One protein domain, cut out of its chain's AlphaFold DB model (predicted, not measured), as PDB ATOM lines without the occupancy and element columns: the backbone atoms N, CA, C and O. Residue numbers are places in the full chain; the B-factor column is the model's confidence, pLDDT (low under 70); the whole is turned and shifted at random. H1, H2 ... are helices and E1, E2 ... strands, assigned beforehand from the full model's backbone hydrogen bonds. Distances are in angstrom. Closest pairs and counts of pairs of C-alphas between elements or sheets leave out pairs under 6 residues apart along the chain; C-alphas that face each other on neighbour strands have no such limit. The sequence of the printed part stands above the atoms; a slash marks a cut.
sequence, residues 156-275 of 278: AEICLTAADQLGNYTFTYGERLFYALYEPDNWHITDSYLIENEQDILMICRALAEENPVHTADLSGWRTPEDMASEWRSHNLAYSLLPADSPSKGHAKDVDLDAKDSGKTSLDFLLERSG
ATOM      1  N   ALA A 156      29.548 -35.085  64.531       87.12
ATOM      2  CA  ALA A 156      28.244 -35.512  65.040       87.12
ATOM      3  C   ALA A 156      27.265 -34.347  65.297       87.12
ATOM      4  O   ALA A 156      26.052 -34.556  65.287       87.12
ATOM      5  N   GLU A 157      27.767 -33.127  65.511       87.94
ATOM      6  CA  GLU A 157      26.930 -31.945  65.758       87.94
ATOM      7  C   GLU A 157      26.172 -31.480  64.511       87.94
ATOM      8  O   GLU A 157      25.122 -30.855  64.643       87.94
ATOM      9  N   ILE A 158      26.637 -31.847  63.310       89.25
ATOM     10  CA  ILE A 158      25.984 -31.452  62.056       89.25
ATOM     11  C   ILE A 158      24.579 -32.055  61.905       89.25
ATOM     12  O   ILE A 158      23.733 -31.502  61.204       89.25
ATOM     13  N   CYS A 159      24.333 -33.192  62.571       85.19
ATOM     14  CA  CYS A 159      23.075 -33.934  62.534       85.19
ATOM     15  C   CYS A 159      22.568 -34.200  61.100       85.19
ATOM     16  O   CYS A 159      21.419 -33.879  60.778       85.19
ATOM     17  N   LEU A 160      23.415 -34.785  60.237       90.88
ATOM     18  CA  LEU A 160      23.018 -35.192  58.884       90.88
ATOM     19  C   LEU A 160      21.759 -36.063  58.955       90.88
ATOM     20  O   LEU A 160      21.717 -37.086  59.634       90.88
ATOM     21  N   THR A 161      20.715 -35.630  58.258       91.75
ATOM     22  CA  THR A 161      19.412 -36.288  58.249       91.75
ATOM     23  C   THR A 161      19.045 -36.627  56.816       91.75
ATOM     24  O   THR A 161      18.965 -35.727  55.980       91.75
ATOM     25  N   ALA A 162      18.796 -37.907  56.538       90.44
ATOM     26  CA  ALA A 162      18.325 -38.349  55.231       90.44
ATOM     27  C   ALA A 162      17.035 -37.598  54.852       90.44
ATOM     28  O   ALA A 162      16.032 -37.645  55.568       90.44
ATOM     29  N   ALA A 163      17.085 -36.881  53.735       86.88
ATOM     30  CA  ALA A 163      15.985 -36.102  53.186       86.88
ATOM     31  C   ALA A 163      15.046 -36.971  52.339       86.88
ATOM     32  O   ALA A 163      13.842 -36.712  52.275       86.88
ATOM     33  N   ASP A 164      15.587 -38.011  51.704       85.31
ATOM     34  CA  ASP A 164      14.843 -38.955  50.879       85.31
ATOM     35  C   ASP A 164      15.518 -40.341  50.825       85.31
ATOM     36  O   ASP A 164      16.471 -40.631  51.546       85.31
ATOM     37  N   GLN A 165      14.975 -41.233  49.992       80.44
ATOM     38  CA  GLN A 165      15.516 -42.579  49.767       80.44
ATOM     39  C   GLN A 165      16.588 -42.629  48.666       80.44
ATOM     40  O   GLN A 165      17.055 -43.716  48.333       80.44
ATOM     41  N   LEU A 166      16.934 -41.487  48.067       77.19
ATOM     42  CA  LEU A 166      17.897 -41.379  46.971       77.19
ATOM     43  C   LEU A 166      19.311 -41.059  47.471       77.19
ATOM     44  O   LEU A 166      20.227 -41.000  46.661       77.19
ATOM     45  N   GLY A 167      19.489 -40.902  48.787       78.81
ATOM     46  CA  GLY A 167      20.774 -40.558  49.390       78.81
ATOM     47  C   GLY A 167      20.986 -39.054  49.536       78.81
ATOM     48  O   GLY A 167      22.107 -38.629  49.774       78.81
ATOM     49  N   ASN A 168      19.936 -38.234  49.419       88.25
ATOM     50  CA  ASN A 168      20.042 -36.813  49.736       88.25
ATOM     51  C   ASN A 168      19.906 -36.599  51.240       88.25
ATOM     52  O   ASN A 168      19.098 -37.249  51.905       88.25
ATOM     53  N   TYR A 169      20.655 -35.641  51.769       93.56
ATOM     54  CA  TYR A 169      20.692 -35.296  53.180       93.56
ATOM     55  C   TYR A 169      20.396 -33.817  53.380       93.56
ATOM     56  O   TYR A 169      20.560 -32.972  52.498       93.56
ATOM     57  N   THR A 170      19.962 -33.500  54.587       94.31
ATOM     58  CA  THR A 170      19.896 -32.136  55.093       94.31
ATOM     59  C   THR A 170      20.693 -32.039  56.377       94.31
ATOM     60  O   THR A 170      20.823 -33.019  57.113       94.31
ATOM     61  N   PHE A 171      21.214 -30.854  56.657       94.44
ATOM     62  CA  PHE A 171      21.835 -30.545  57.936       94.44
ATOM     63  C   PHE A 171      21.543 -29.106  58.338       94.44
ATOM     64  O   PHE A 171      21.197 -28.271  57.502       94.44
ATOM     65  N   THR A 172      21.661 -28.814  59.631       90.75
ATOM     66  CA  THR A 172      21.509 -27.449  60.140       90.75
ATOM     67  C   THR A 172      22.870 -26.918  60.550       90.75
ATOM     68  O   THR A 172      23.589 -27.569  61.301       90.75
ATOM     69  N   TYR A 173      23.211 -25.726  60.075       92.44
ATOM     70  CA  TYR A 173      24.421 -25.016  60.465       92.44
ATOM     71  C   TYR A 173      24.040 -23.592  60.887       92.44
ATOM     72  O   TYR A 173      23.404 -22.847  60.133       92.44
ATOM     73  N   GLY A 174      24.340 -23.244  62.141       88.06
ATOM     74  CA  GLY A 174      23.743 -22.081  62.800       88.06
ATOM     75  C   GLY A 174      22.218 -22.217  62.891       88.06
ATOM     76  O   GLY A 174      21.707 -23.173  63.467       88.06
ATOM     77  N   GLU A 175      21.485 -21.271  62.306       87.81
ATOM     78  CA  GLU A 175      20.011 -21.282  62.240       87.81
ATOM     79  C   GLU A 175      19.476 -21.661  60.846       87.81
ATOM     80  O   GLU A 175      18.289 -21.488  60.559       87.81
ATOM     81  N   ARG A 176      20.346 -22.137  59.946       92.38
ATOM     82  CA  ARG A 176      20.017 -22.353  58.534       92.38
ATOM     83  C   ARG A 176      20.051 -23.831  58.166       92.38
ATOM     84  O   ARG A 176      20.972 -24.550  58.543       92.38
ATOM     85  N   LEU A 177      19.045 -24.259  57.404       91.62
ATOM     86  CA  LEU A 177      18.970 -25.586  56.797       91.62
ATOM     87  C   LEU A 177      19.747 -25.594  55.477       91.62
ATOM     88  O   LEU A 177      19.517 -24.731  54.627       91.62
ATOM     89  N   PHE A 178      20.610 -26.586  55.305       94.62
ATOM     90  CA  PHE A 178      21.373 -26.850  54.090       94.62
ATOM     91  C   PHE A 178      20.974 -28.201  53.499       94.62
ATOM     92  O   PHE A 178      20.528 -29.102  54.218       94.62
ATOM     93  N   TYR A 179      21.153 -28.332  52.187       93.06
ATOM     94  CA  TYR A 179      20.909 -29.558  51.433       93.06
ATOM     95  C   TYR A 179      22.244 -30.094  50.919       93.06
ATOM     96  O   TYR A 179      23.003 -29.353  50.297       93.06
ATOM     97  N   ALA A 180      22.508 -31.368  51.192       94.56
ATOM     98  CA  ALA A 180      23.644 -32.122  50.681       94.56
ATOM     99  C   ALA A 180      23.101 -33.241  49.790       94.56
ATOM    100  O   ALA A 180      22.512 -34.205  50.278       94.56
ATOM    101  N   LEU A 181      23.238 -33.081  48.482       91.81
ATOM    102  CA  LEU A 181      22.801 -34.062  47.501       91.81
ATOM    103  C   LEU A 181      23.961 -35.008  47.218       91.81
ATOM    104  O   LEU A 181      25.068 -34.555  46.921       91.81
ATOM    105  N   TYR A 182      23.711 -36.307  47.330       89.25
ATOM    106  CA  TYR A 182      24.697 -37.313  46.975       89.25
ATOM    107  C   TYR A 182      24.388 -37.845  45.582       89.25
ATOM    108  O   TYR A 182      23.334 -38.438  45.341       89.25
ATOM    109  N   GLU A 183      25.336 -37.669  44.676       85.50
ATOM    110  CA  GLU A 183      25.426 -38.460  43.458       85.50
ATOM    111  C   GLU A 183      26.564 -39.469  43.655       85.50
ATOM    112  O   GLU A 183      27.489 -39.190  44.415       85.50
ATOM    113  N   PRO A 184      26.535 -40.666  43.041       82.44
ATOM    114  CA  PRO A 184      27.609 -41.635  43.238       82.44
ATOM    115  C   PRO A 184      28.988 -40.999  43.006       82.44
ATOM    116  O   PRO A 184      29.258 -40.497  41.916       82.44
ATOM    117  N   ASP A 185      29.829 -41.020  44.045       83.81
ATOM    118  CA  ASP A 185      31.156 -40.381  44.087       83.81
ATOM    119  C   ASP A 185      31.184 -38.842  43.950       83.81
ATOM    120  O   ASP A 185      32.192 -38.275  43.529       83.81
ATOM    121  N   ASN A 186      30.109 -38.150  44.339       88.50
ATOM    122  CA  ASN A 186      30.059 -36.689  44.376       88.50
ATOM    123  C   ASN A 186      29.073 -36.170  45.439       88.50
ATOM    124  O   ASN A 186      27.933 -36.623  45.537       88.50
ATOM    125  N   TRP A 187      29.492 -35.162  46.200       94.00
ATOM    126  CA  TRP A 187      28.602 -34.417  47.088       94.00
ATOM    127  C   TRP A 187      28.367 -33.011  46.555       94.00
ATOM    128  O   TRP A 187      29.303 -32.228  46.450       94.00
ATOM    129  N   HIS A 188      27.109 -32.654  46.327       93.81
ATOM    130  CA  HIS A 188      26.712 -31.285  46.025       93.81
ATOM    131  C   HIS A 188      26.096 -30.631  47.264       93.81
ATOM    132  O   HIS A 188      25.097 -31.127  47.789       93.81
ATOM    133  N   ILE A 189      26.646 -29.506  47.726       95.19
ATOM    134  CA  ILE A 189      26.081 -28.743  48.848       95.19
ATOM    135  C   ILE A 189      25.583 -27.386  48.358       95.19
ATOM    136  O   ILE A 189      26.358 -26.543  47.901       95.19
ATOM    137  N   THR A 190      24.274 -27.168  48.496       91.62
ATOM    138  CA  THR A 190      23.609 -25.941  48.049       91.62
ATOM    139  C   THR A 190      23.836 -24.781  49.022       91.62
ATOM    140  O   THR A 190      23.714 -24.940  50.236       91.62
ATOM    141  N   ASP A 191      24.112 -23.598  48.472       90.44
ATOM    142  CA  ASP A 191      24.450 -22.345  49.153       90.44
ATOM    143  C   ASP A 191      25.643 -22.486  50.123       90.44
ATOM    144  O   ASP A 191      25.743 -21.789  51.138       90.44
ATOM    145  N   SER A 192      26.567 -23.391  49.797       93.25
ATOM    146  CA  SER A 192      27.752 -23.736  50.590       93.25
ATOM    147  C   SER A 192      28.693 -22.557  50.858       93.25
ATOM    148  O   SER A 192      29.394 -22.562  51.871       93.25
ATOM    149  N   TYR A 193      28.652 -21.517  50.015       90.62
ATOM    150  CA  TYR A 193      29.416 -20.274  50.181       90.62
ATOM    151  C   TYR A 193      29.140 -19.535  51.499       90.62
ATOM    152  O   TYR A 193      29.917 -18.676  51.899       90.62
ATOM    153  N   LEU A 194      28.021 -19.836  52.166       92.38
ATOM    154  CA  LEU A 194      27.638 -19.245  53.452       92.38
ATOM    155  C   LEU A 194      28.352 -19.880  54.653       92.38
ATOM    156  O   LEU A 194      28.207 -19.397  55.777       92.38
ATOM    157  N   ILE A 195      29.058 -20.987  54.435       93.88
ATOM    158  CA  ILE A 195      29.840 -21.690  55.448       93.88
ATOM    159  C   ILE A 195      31.303 -21.354  55.182       93.88
ATOM    160  O   ILE A 195      31.919 -21.921  54.287       93.88
ATOM    161  N   GLU A 196      31.833 -20.386  55.930       89.62
ATOM    162  CA  GLU A 196      33.176 -19.829  55.704       89.62
ATOM    163  C   GLU A 196      34.219 -20.345  56.704       89.62
ATOM    164  O   GLU A 196      35.403 -20.376  56.384       89.62
ATOM    165  N   ASN A 197      33.801 -20.764  57.907       91.81
ATOM    166  CA  ASN A 197      34.731 -21.204  58.944       91.81
ATOM    167  C   ASN A 197      35.420 -22.519  58.536       91.81
ATOM    168  O   ASN A 197      34.758 -23.539  58.337       91.81
ATOM    169  N   GLU A 198      36.752 -22.512  58.448       89.00
ATOM    170  CA  GLU A 198      37.513 -23.651  57.925       89.00
ATOM    171  C   GLU A 198      37.349 -24.925  58.759       89.00
ATOM    172  O   GLU A 198      37.283 -26.033  58.214       89.00
ATOM    173  N   GLN A 199      37.278 -24.774  60.084       89.50
ATOM    174  CA  GLN A 199      37.108 -25.897  60.995       89.50
ATOM    175  C   GLN A 199      35.725 -26.528  60.818       89.50
ATOM    176  O   GLN A 199      35.619 -27.753  60.775       89.50
ATOM    177  N   ASP A 200      34.684 -25.714  60.664       94.94
ATOM    178  CA  ASP A 200      33.322 -26.208  60.469       94.94
ATOM    179  C   ASP A 200      33.161 -26.907  59.116       94.94
ATOM    180  O   ASP A 200      32.590 -27.997  59.063       94.94
ATOM    181  N   ILE A 201      33.741 -26.353  58.042       96.06
ATOM    182  CA  ILE A 201      33.794 -27.010  56.724       96.06
ATOM    183  C   ILE A 201      34.431 -28.401  56.850       96.06
ATOM    184  O   ILE A 201      33.903 -29.378  56.315       96.06
ATOM    185  N   LEU A 202      35.537 -28.520  57.593       93.50
ATOM    186  CA  LEU A 202      36.184 -29.810  57.835       93.50
ATOM    187  C   LEU A 202      35.286 -30.776  58.625       93.50
ATOM    188  O   LEU A 202      35.222 -31.957  58.283       93.50
ATOM    189  N   MET A 203      34.580 -30.306  59.660       95.62
ATOM    190  CA  MET A 203      33.648 -31.149  60.422       95.62
ATOM    191  C   MET A 203      32.498 -31.660  59.549       95.62
ATOM    192  O   MET A 203      32.130 -32.830  59.656       95.62
ATOM    193  N   ILE A 204      31.985 -30.822  58.647       96.56
ATOM    194  CA  ILE A 204      30.955 -31.207  57.677       96.56
ATOM    195  C   ILE A 204      31.507 -32.254  56.708       96.56
ATOM    196  O   ILE A 204      30.892 -33.303  56.536       96.56
ATOM    197  N   CYS A 205      32.687 -32.026  56.126       96.12
ATOM    198  CA  CYS A 205      33.303 -32.976  55.196       96.12
ATOM    199  C   CYS A 205      33.573 -34.336  55.852       96.12
ATOM    200  O   CYS A 205      33.382 -35.369  55.218       96.12
ATOM    201  N   ARG A 206      33.959 -34.353  57.134       94.69
ATOM    202  CA  ARG A 206      34.106 -35.595  57.909       94.69
ATOM    203  C   ARG A 206      32.782 -36.334  58.040       94.69
ATOM    204  O   ARG A 206      32.742 -37.523  57.754       94.69
ATOM    205  N   ALA A 207      31.708 -35.635  58.403       95.06
ATOM    206  CA  ALA A 207      30.386 -36.245  58.521       95.06
ATOM    207  C   ALA A 207      29.883 -36.801  57.176       95.06
ATOM    208  O   ALA A 207      29.351 -37.906  57.126       95.06
ATOM    209  N   LEU A 208      30.093 -36.065  56.079       94.62
ATOM    210  CA  LEU A 208      29.729 -36.512  54.731       94.62
ATOM    211  C   LEU A 208      30.518 -37.759  54.312       94.62
ATOM    212  O   LEU A 208      29.927 -38.707  53.808       94.62
ATOM    213  N   ALA A 209      31.834 -37.777  54.551       92.56
ATOM    214  CA  ALA A 209      32.696 -38.909  54.213       92.56
ATOM    215  C   ALA A 209      32.422 -40.156  55.074       92.56
ATOM    216  O   ALA A 209      32.604 -41.275  54.597       92.56
ATOM    217  N   GLU A 210      31.991 -39.972  56.326       92.56
ATOM    218  CA  GLU A 210      31.529 -41.063  57.193       92.56
ATOM    219  C   GLU A 210      30.218 -41.684  56.686       92.56
ATOM    220  O   GLU A 210      30.052 -42.900  56.776       92.56
ATOM    221  N   GLU A 211      29.313 -40.866  56.141       92.44
ATOM    222  CA  GLU A 211      28.009 -41.311  55.641       92.44
ATOM    223  C   GLU A 211      28.109 -41.946  54.244       92.44
ATOM    224  O   GLU A 211      27.716 -43.097  54.061       92.44
ATOM    225  N   ASN A 212      28.668 -41.223  53.264       91.50
ATOM    226  CA  ASN A 212      28.979 -41.752  51.935       91.50
ATOM    227  C   ASN A 212      30.376 -41.276  51.491       91.50
ATOM    228  O   ASN A 212      30.537 -40.114  51.095       91.50
ATOM    229  N   PRO A 213      31.398 -42.150  51.533       91.25
ATOM    230  CA  PRO A 213      32.744 -41.785  51.117       91.25
ATOM    231  C   PRO A 213      32.824 -41.592  49.596       91.25
ATOM    232  O   PRO A 213      32.084 -42.212  48.830       91.25
ATOM    233  N   VAL A 214      33.745 -40.729  49.166       89.94
ATOM    234  CA  VAL A 214      33.989 -40.397  47.753       89.94
ATOM    235  C   VAL A 214      35.341 -40.958  47.332       89.94
ATOM    236  O   VAL A 214      36.328 -40.791  48.054       89.94
ATOM    237  N   HIS A 215      35.411 -41.638  46.188       91.12
ATOM    238  CA  HIS A 215      36.681 -42.153  45.672       91.12
ATOM    239  C   HIS A 215      37.629 -41.036  45.206       91.12
ATOM    240  O   HIS A 215      37.213 -39.941  44.843       91.12
ATOM    241  N   THR A 216      38.932 -41.318  45.175       85.12
ATOM    242  CA  THR A 216      39.906 -40.492  44.443       85.12
ATOM    243  C   THR A 216      39.657 -40.570  42.929       85.12
ATOM    244  O   THR A 216      39.087 -41.544  42.439       85.12
ATOM    245  N   ALA A 217      40.114 -39.573  42.158       83.38
ATOM    246  CA  ALA A 217      39.899 -39.509  40.701       83.38
ATOM    247  C   ALA A 217      40.387 -40.759  39.941       83.38
ATOM    248  O   ALA A 217      39.823 -41.148  38.920       83.38
ATOM    249  N   ASP A 218      41.457 -41.380  40.438       84.38
ATOM    250  CA  ASP A 218      42.076 -42.584  39.883       84.38
ATOM    251  C   ASP A 218      41.482 -43.891  40.439       84.38
ATOM    252  O   ASP A 218      41.950 -44.975  40.086       84.38
ATOM    253  N   LEU A 219      40.466 -43.795  41.306       84.94
ATOM    254  CA  LEU A 219      39.820 -44.903  42.010       84.94
ATOM    255  C   LEU A 219      40.793 -45.754  42.851       84.94
ATOM    256  O   LEU A 219      40.490 -46.903  43.181       84.94
ATOM    257  N   SER A 220      41.973 -45.220  43.188       87.06
ATOM    258  CA  SER A 220      42.985 -45.935  43.975       87.06
ATOM    259  C   SER A 220      42.669 -45.970  45.473       87.06
ATOM    260  O   SER A 220      43.216 -46.806  46.198       87.06
ATOM    261  N   GLY A 221      41.762 -45.108  45.935       90.00
ATOM    262  CA  GLY A 221      41.316 -45.063  47.318       90.00
ATOM    263  C   GLY A 221      40.147 -44.111  47.537       90.00
ATOM    264  O   GLY A 221      39.403 -43.779  46.617       90.00
ATOM    265  N   TRP A 222      39.998 -43.686  48.788       90.94
ATOM    266  CA  TRP A 222      38.983 -42.732  49.226       90.94
ATOM    267  C   TRP A 222      39.618 -41.363  49.439       90.94
ATOM    268  O   TRP A 222      40.753 -41.277  49.915       90.94
ATOM    269  N   ARG A 223      38.886 -40.299  49.114       88.44
ATOM    270  CA  ARG A 223      39.294 -38.931  49.434       88.44
ATOM    271  C   ARG A 223      39.354 -38.730  50.940       88.44
ATOM    272  O   ARG A 223      38.549 -39.292  51.686       88.44
ATOM    273  N   THR A 224      40.289 -37.894  51.383       91.38
ATOM    274  CA  THR A 224      40.303 -37.458  52.778       91.38
ATOM    275  C   THR A 224      39.304 -36.312  52.982       91.38
ATOM    276  O   THR A 224      39.100 -35.501  52.071       91.38
ATOM    277  N   PRO A 225      38.688 -36.196  54.172       91.69
ATOM    278  CA  PRO A 225      37.878 -35.031  54.518       91.69
ATOM    279  C   PRO A 225      38.644 -33.710  54.392       91.69
ATOM    280  O   PRO A 225      38.053 -32.682  54.075       91.69
ATOM    281  N   GLU A 226      39.956 -33.732  54.626       88.44
ATOM    282  CA  GLU A 226      40.842 -32.584  54.466       88.44
ATOM    283  C   GLU A 226      40.939 -32.129  52.999       88.44
ATOM    284  O   GLU A 226      40.858 -30.926  52.737       88.44
ATOM    285  N   ASP A 227      41.027 -33.066  52.046       86.25
ATOM    286  CA  ASP A 227      41.019 -32.758  50.608       86.25
ATOM    287  C   ASP A 227      39.669 -32.177  50.172       86.25
ATOM    288  O   ASP A 227      39.627 -31.172  49.463       86.25
ATOM    289  N   MET A 228      38.565 -32.786  50.622       92.62
ATOM    290  CA  MET A 228      37.205 -32.296  50.359       92.62
ATOM    291  C   MET A 228      37.014 -30.874  50.909       92.62
ATOM    292  O   MET A 228      36.514 -29.988  50.220       92.62
ATOM    293  N   ALA A 229      37.481 -30.621  52.135       91.12
ATOM    294  CA  ALA A 229      37.405 -29.303  52.754       91.12
ATOM    295  C   ALA A 229      38.272 -28.268  52.021       91.12
ATOM    296  O   ALA A 229      37.881 -27.108  51.909       91.12
ATOM    297  N   SER A 230      39.445 -28.665  51.516       82.62
ATOM    298  CA  SER A 230      40.317 -27.783  50.729       82.62
ATOM    299  C   SER A 230      39.678 -27.349  49.411       82.62
ATOM    300  O   SER A 230      39.791 -26.187  49.010       82.62
ATOM    301  N   GLU A 231      38.981 -28.266  48.750       87.00
ATOM    302  CA  GLU A 231      38.224 -27.983  47.532       87.00
ATOM    303  C   GLU A 231      37.053 -27.034  47.800       87.00
ATOM    304  O   GLU A 231      36.913 -26.017  47.120       87.00
ATOM    305  N   TRP A 232      36.289 -27.281  48.870       93.56
ATOM    306  CA  TRP A 232      35.222 -26.378  49.305       93.56
ATOM    307  C   TRP A 232      35.749 -24.964  49.562       93.56
ATOM    308  O   TRP A 232      35.205 -23.993  49.035       93.56
ATOM    309  N   ARG A 233      36.849 -24.816  50.311       88.25
ATOM    310  CA  ARG A 233      37.453 -23.492  50.543       88.25
ATOM    311  C   ARG A 233      37.856 -22.812  49.234       88.25
ATOM    312  O   ARG A 233      37.572 -21.632  49.049       88.25
ATOM    313  N   SER A 234      38.414 -23.569  48.289       80.88
ATOM    314  CA  SER A 234      38.762 -23.054  46.959       80.88
ATOM    315  C   SER A 234      37.530 -22.575  46.178       80.88
ATOM    316  O   SER A 234      37.590 -21.533  45.523       80.88
ATOM    317  N   HIS A 235      36.396 -23.274  46.294       84.56
ATOM    318  CA  HIS A 235      35.109 -22.840  45.742       84.56
ATOM    319  C   HIS A 235      34.612 -21.534  46.371       84.56
ATOM    320  O   HIS A 235      34.198 -20.629  45.639       84.56
ATOM    321  N   ASN A 236      34.676 -21.415  47.701       88.62
ATOM    322  CA  ASN A 236      34.274 -20.205  48.420       88.62
ATOM    323  C   ASN A 236      35.142 -19.002  48.025       88.62
ATOM    324  O   ASN A 236      34.614 -17.916  47.778       88.62
ATOM    325  N   LEU A 237      36.458 -19.199  47.896       83.06
ATOM    326  CA  LEU A 237      37.370 -18.166  47.412       83.06
ATOM    327  C   LEU A 237      37.036 -17.771  45.965       83.06
ATOM    328  O   LEU A 237      36.913 -16.586  45.662       83.06
ATOM    329  N   ALA A 238      36.809 -18.735  45.071       78.12
ATOM    330  CA  ALA A 238      36.399 -18.432  43.700       78.12
ATOM    331  C   ALA A 238      35.086 -17.621  43.661       78.12
ATOM    332  O   ALA A 238      34.979 -16.651  42.912       78.12
ATOM    333  N   TYR A 239      34.102 -17.958  44.504       84.12
ATOM    334  CA  TYR A 239      32.861 -17.190  44.643       84.12
ATOM    335  C   TYR A 239      33.101 -15.755  45.146       84.12
ATOM    336  O   TYR A 239      32.494 -14.806  44.630       84.12
ATOM    337  N   SER A 240      33.975 -15.578  46.142       82.06
ATOM    338  CA  SER A 240      34.260 -14.266  46.736       82.06
ATOM    339  C   SER A 240      34.978 -13.333  45.756       82.06
ATOM    340  O   SER A 240      34.681 -12.135  45.727       82.06
ATOM    341  N   LEU A 241      35.834 -13.889  44.891       80.12
ATOM    342  CA  LEU A 241      36.580 -13.165  43.861       80.12
ATOM    343  C   LEU A 241      35.727 -12.749  42.652       80.12
ATOM    344  O   LEU A 241      36.092 -11.812  41.938       80.12
ATOM    345  N   LEU A 242      34.584 -13.399  42.406       77.69
ATOM    346  CA  LEU A 242      33.699 -13.020  41.304       77.69
ATOM    347  C   LEU A 242      33.037 -11.647  41.556       77.69
ATOM    348  O   LEU A 242      32.529 -11.402  42.658       77.69
ATOM    349  N   PRO A 243      32.936 -10.770  40.533       79.00
ATOM    350  CA  PRO A 243      32.196  -9.512  40.633       79.00
ATOM    351  C   PRO A 243      30.755  -9.731  41.104       79.00
ATOM    352  O   PRO A 243      30.110 -10.704  40.717       79.00
ATOM    353  N   ALA A 244      30.235  -8.833  41.946       77.12
ATOM    354  CA  ALA A 244      28.901  -8.974  42.541       77.12
ATOM    355  C   ALA A 244      27.765  -9.051  41.501       77.12
ATOM    356  O   ALA A 244      26.737  -9.669  41.761       77.12
ATOM    357  N   ASP A 245      27.961  -8.440  40.337       80.12
ATOM    358  CA  ASP A 245      27.047  -8.408  39.196       80.12
ATOM    359  C   ASP A 245      27.326  -9.501  38.148       80.12
ATOM    360  O   ASP A 245      26.640  -9.561  37.126       80.12
ATOM    361  N   SER A 246      28.299 -10.387  38.389       78.19
ATOM    362  CA  SER A 246      28.637 -11.464  37.458       78.19
ATOM    363  C   SER A 246      27.508 -12.501  37.368       78.19
ATOM    364  O   SER A 246      27.137 -13.086  38.391       78.19
ATOM    365  N   PRO A 247      27.010 -12.830  36.157       76.94
ATOM    366  CA  PRO A 247      26.055 -13.924  35.958       76.94
ATOM    367  C   PRO A 247      26.569 -15.271  36.486       76.94
ATOM    368  O   PRO A 247      25.792 -16.110  36.938       76.94
ATOM    369  N   SER A 248      27.890 -15.464  36.476       73.12
ATOM    370  CA  SER A 248      28.549 -16.671  36.971       73.12
ATOM    371  C   SER A 248      28.515 -16.817  38.489       73.12
ATOM    372  O   SER A 248      28.675 -17.924  38.997       73.12
ATOM    373  N   LYS A 249      28.268 -15.730  39.231       76.81
ATOM    374  CA  LYS A 249      28.262 -15.751  40.697       76.81
ATOM    375  C   LYS A 249      27.162 -16.649  41.264       76.81
ATOM    376  O   LYS A 249      27.379 -17.314  42.269       76.81
ATOM    377  N   GLY A 250      26.022 -16.740  40.574       76.69
ATOM    378  CA  GLY A 250      24.937 -17.654  40.941       76.69
ATOM    379  C   GLY A 250      25.310 -19.135  40.827       76.69
ATOM    380  O   GLY A 250      24.839 -19.929  41.629       76.69
ATOM    381  N   HIS A 251      26.183 -19.500  39.882       72.94
ATOM    382  CA  HIS A 251      26.662 -20.878  39.704       72.94
ATOM    383  C   HIS A 251      27.804 -21.235  40.665       72.94
ATOM    384  O   HIS A 251      28.061 -22.403  40.916       72.94
ATOM    385  N   ALA A 252      28.497 -20.231  41.207       79.75
ATOM    386  CA  ALA A 252      29.623 -20.429  42.116       79.75
ATOM    387  C   ALA A 252      29.211 -20.562  43.593       79.75
ATOM    388  O   ALA A 252      30.072 -20.773  44.442       79.75
ATOM    389  N   LYS A 253      27.916 -20.407  43.900       86.19
ATOM    390  CA  LYS A 253      27.375 -20.400  45.269       86.19
ATOM    391  C   LYS A 253      27.339 -21.797  45.912       86.19
ATOM    392  O   LYS A 253      27.221 -21.908  47.130       86.19
ATOM    393  N   ASP A 254      27.429 -22.837  45.089       90.19
ATOM    394  CA  ASP A 254      27.385 -24.231  45.507       90.19
ATOM    395  C   ASP A 254      28.781 -24.872  45.360       90.19
ATOM    396  O   ASP A 254      29.634 -24.432  44.566       90.19
ATOM    397  N   VAL A 255      29.024 -25.915  46.154       91.38
ATOM    398  CA  VAL A 255      30.214 -26.765  46.037       91.38
ATOM    399  C   VAL A 255      29.803 -28.119  45.492       91.38
ATOM    400  O   VAL A 255      28.800 -28.678  45.934       91.38
ATOM    401  N   ASP A 256      30.598 -28.612  44.552       89.88
ATOM    402  CA  ASP A 256      30.507 -29.942  43.969       89.88
ATOM    403  C   ASP A 256      31.798 -30.657  44.346       89.88
ATOM    404  O   ASP A 256      32.850 -30.304  43.830       89.88
ATOM    405  N   LEU A 257      31.738 -31.593  45.290       88.19
ATOM    406  CA  LEU A 257      32.893 -32.345  45.775       88.19
ATOM    407  C   LEU A 257      33.180 -33.544  44.863       88.19
ATOM    408  O   LEU A 257      33.166 -34.697  45.312       88.19
ATOM    409  N   ASP A 258      33.411 -33.273  43.577       83.94
ATOM    410  CA  ASP A 258      33.689 -34.291  42.561       83.94
ATOM    411  C   ASP A 258      35.151 -34.736  42.671       83.94
ATOM    412  O   ASP A 258      36.090 -33.945  42.741       83.94
ATOM    413  N   ALA A 259      35.376 -36.047  42.641       77.50
ATOM    414  CA  ALA A 259      36.714 -36.618  42.594       77.50
ATOM    415  C   ALA A 259      37.574 -36.047  41.450       77.50
ATOM    416  O   ALA A 259      38.786 -35.903  41.613       77.50
ATOM    417  N   LYS A 260      36.963 -35.704  40.307       78.50
ATOM    418  CA  LYS A 260      37.651 -35.126  39.138       78.50
ATOM    419  C   LYS A 260      38.232 -33.737  39.395       78.50
ATOM    420  O   LYS A 260      39.156 -33.343  38.687       78.50
ATOM    421  N   ASP A 261      37.725 -33.037  40.401       73.69
ATOM    422  CA  ASP A 261      38.160 -31.691  40.761       73.69
ATOM    423  C   ASP A 261      39.290 -31.704  41.806       73.69
ATOM    424  O   ASP A 261      39.848 -30.666  42.167       73.69
ATOM    425  N   SER A 262      39.720 -32.901  42.218       68.56
ATOM    426  CA  SER A 262      40.830 -33.099  43.144       68.56
ATOM    427  C   SER A 262      42.121 -32.447  42.636       68.56
ATOM    428  O   SER A 262      42.669 -32.814  41.597       68.56
ATOM    429  N   GLY A 263      42.660 -31.523  43.434       63.62
ATOM    430  CA  GLY A 263      43.906 -30.809  43.144       63.62
ATOM    431  C   GLY A 263      43.735 -29.528  42.323       63.62
ATOM    432  O   GLY A 263      44.733 -28.847  42.091       63.62
ATOM    433  N   LYS A 264      42.507 -29.169  41.921       69.75
ATOM    434  CA  LYS A 264      42.222 -27.852  41.342       69.75
ATOM    435  C   LYS A 264      42.450 -26.747  42.368       69.75
ATOM    436  O   LYS A 264      42.114 -26.870  43.546       69.75
ATOM    437  N   THR A 265      43.014 -25.645  41.897       69.31
ATOM    438  CA  THR A 265      43.211 -24.426  42.679       69.31
ATOM    439  C   THR A 265      41.986 -23.516  42.593       69.31
ATOM    440  O   THR A 265      41.156 -23.629  41.690       69.31
ATOM    441  N   SER A 266      41.897 -22.532  43.488       58.38
ATOM    442  CA  SER A 266      40.895 -21.461  43.390       58.38
ATOM    443  C   SER A 266      40.962 -20.695  42.062       58.38
ATOM    444  O   SER A 266      39.932 -20.210  41.592       58.38
ATOM    445  N   LEU A 267      42.137 -20.625  41.422       63.22
ATOM    446  CA  LEU A 267      42.305 -20.039  40.091       63.22
ATOM    447  C   LEU A 267      41.651 -20.903  39.006       63.22
ATOM    448  O   LEU A 267      40.962 -20.359  38.147       63.22
ATOM    449  N   ASP A 268      41.825 -22.225  39.066       69.44
ATOM    450  CA  ASP A 268      41.208 -23.156  38.112       69.44
ATOM    451  C   ASP A 268      39.679 -23.045  38.175       69.44
ATOM    452  O   ASP A 268      39.021 -22.855  37.151       69.44
ATOM    453  N   PHE A 269      39.117 -23.022  39.388       67.56
ATOM    454  CA  PHE A 269      37.680 -22.823  39.583       67.56
ATOM    455  C   PHE A 269      37.203 -21.439  39.137       67.56
ATOM    456  O   PHE A 269      36.133 -21.316  38.536       67.56
ATOM    457  N   LEU A 270      37.972 -20.383  39.412       62.75
ATOM    458  CA  LEU A 270      37.637 -19.032  38.966       62.75
ATOM    459  C   LEU A 270      37.613 -18.944  37.433       62.75
ATOM    460  O   LEU A 270      36.702 -18.334  36.870       62.75
ATOM    461  N   LEU A 271      38.574 -19.570  36.752       69.88
ATOM    462  CA  LEU A 271      38.641 -19.623  35.291       69.88
ATOM    463  C   LEU A 271      37.455 -20.395  34.703       69.88
ATOM    464  O   LEU A 271      36.746 -19.853  33.853       69.88
ATOM    465  N   GLU A 272      37.163 -21.593  35.214       73.81
ATOM    466  CA  GLU A 272      36.018 -22.404  34.773       73.81
ATOM    467  C   GLU A 272      34.686 -21.663  34.955       73.81
ATOM    468  O   GLU A 272      33.832 -21.656  34.065       73.81
ATOM    469  N   ARG A 273      34.518 -20.975  36.087       68.44
ATOM    470  CA  ARG A 273      33.262 -20.302  36.444       68.44
ATOM    471  C   ARG A 273      33.108 -18.943  35.782       68.44
ATOM    472  O   ARG A 273      31.991 -18.556  35.446       68.44
ATOM    473  N   SER A 274      34.192 -18.209  35.547       58.91
ATOM    474  CA  SER A 274      34.146 -16.916  34.847       58.91
ATOM    475  C   SER A 274      33.723 -17.038  33.376       58.91
ATOM    476  O   SER A 274      33.413 -16.025  32.752       58.91
ATOM    477  N   GLY A 275      33.678 -18.260  32.824       55.62
ATOM    478  CA  GLY A 275      33.413 -18.495  31.404       55.62
ATOM    479  C   GLY A 275      34.569 -18.045  30.507       55.62
ATOM    480  O   GLY A 275      34.405 -17.955  29.293       55.62
TER     481      GLY A 275
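Overview. This is residues 156 to 275 of the 278 residues of the protein "Rhodanese domain-containing protein" of Ruminococcus sp (UniProt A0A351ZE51). A small antiparallel sheet, E1, E2 and E3, has helix H1 over one face, and the long helix H2 runs from H1 away to a helical end, where H4 packs on the last half of H2 and the short H3 lies close by. The unnamed stretch 251 to 265 comes back from H3 to the edge strand E3, then goes out again to H4. The printed part has 120 residues with three named strands followed by four named helices, along the chain E1 E2 E3 H1 H2 H3 H4; the sheet's order is E1 - E2 - E3, and the class is mixed, helices and strands. The whole is compact, with a radius of gyration of the C-alphas of 13.8 A, and spans 38 by 36 by 26 A.

Along the chain. After residues 156 to 168, with no named element, E1 takes residues 169 to 173, its C-alpha 169 at (20.692, -35.296, 53.180). E2, residues 176 to 183, is 22.7 A long, and E3 takes residues 186 to 189. H1, residues 198 to 211, measures 20.2 A, and H2, residues 225 to 241, measures 24.4 A from C-alpha 225 at (37.878, -35.031, 54.518). H3 is residues 247 to 250, and H4, residues 266 to 274, ends with C-alpha 274 at (34.146, -16.916, 34.847).

Arrangement. E1, E2 and E3 form a meander, each strand the antiparallel neighbour of the one before. In the hairpin E1 and E2, N 169 and O 180 are 2.8 A apart, within hydrogen-bond range; in the hairpin E2 and E3, N 181 and O 188 are 2.8 A apart, also within range. Residues 188 to 189 of E3 also pair with residues 255 to 256, antiparallel. H1 is on the sheet at a height of 7.9 A, over E2, and runs slantwise to the strands, at 48 degrees to E2 on the local plane. H1 and H2 touch, closest at the C-alphas of Cys 205 and Pro 225, 5.1 A, at a steep tilt of 49 degrees, opposite ways. H2 touches H4 with residues 234 to 241 alone, closest at the C-alphas of Ser 234 and Ser 266, 4.5 A, at a steep tilt of 51 degrees, the same way. H3 and H4 only just touch, with 3 pairs of C-alphas within 8 A, the closest Ser 248 and Arg 273, 6.0 A. H1 and H4 are apart. In H1, H2 and H4 every O i to N i+4 pair is within hydrogen-bond range; H3 is too short for such a pair.

Size, cuts and confidence. The two C-alphas farthest apart, those of Ser 220 and Asp 245, are 41.1 A apart. The printed part has no cut; the links H1 to H2 and H3 to H4 are long. The mean pLDDT of the printed part is 85.1, and residues 262 to 271 and 273 to 275 are under 70.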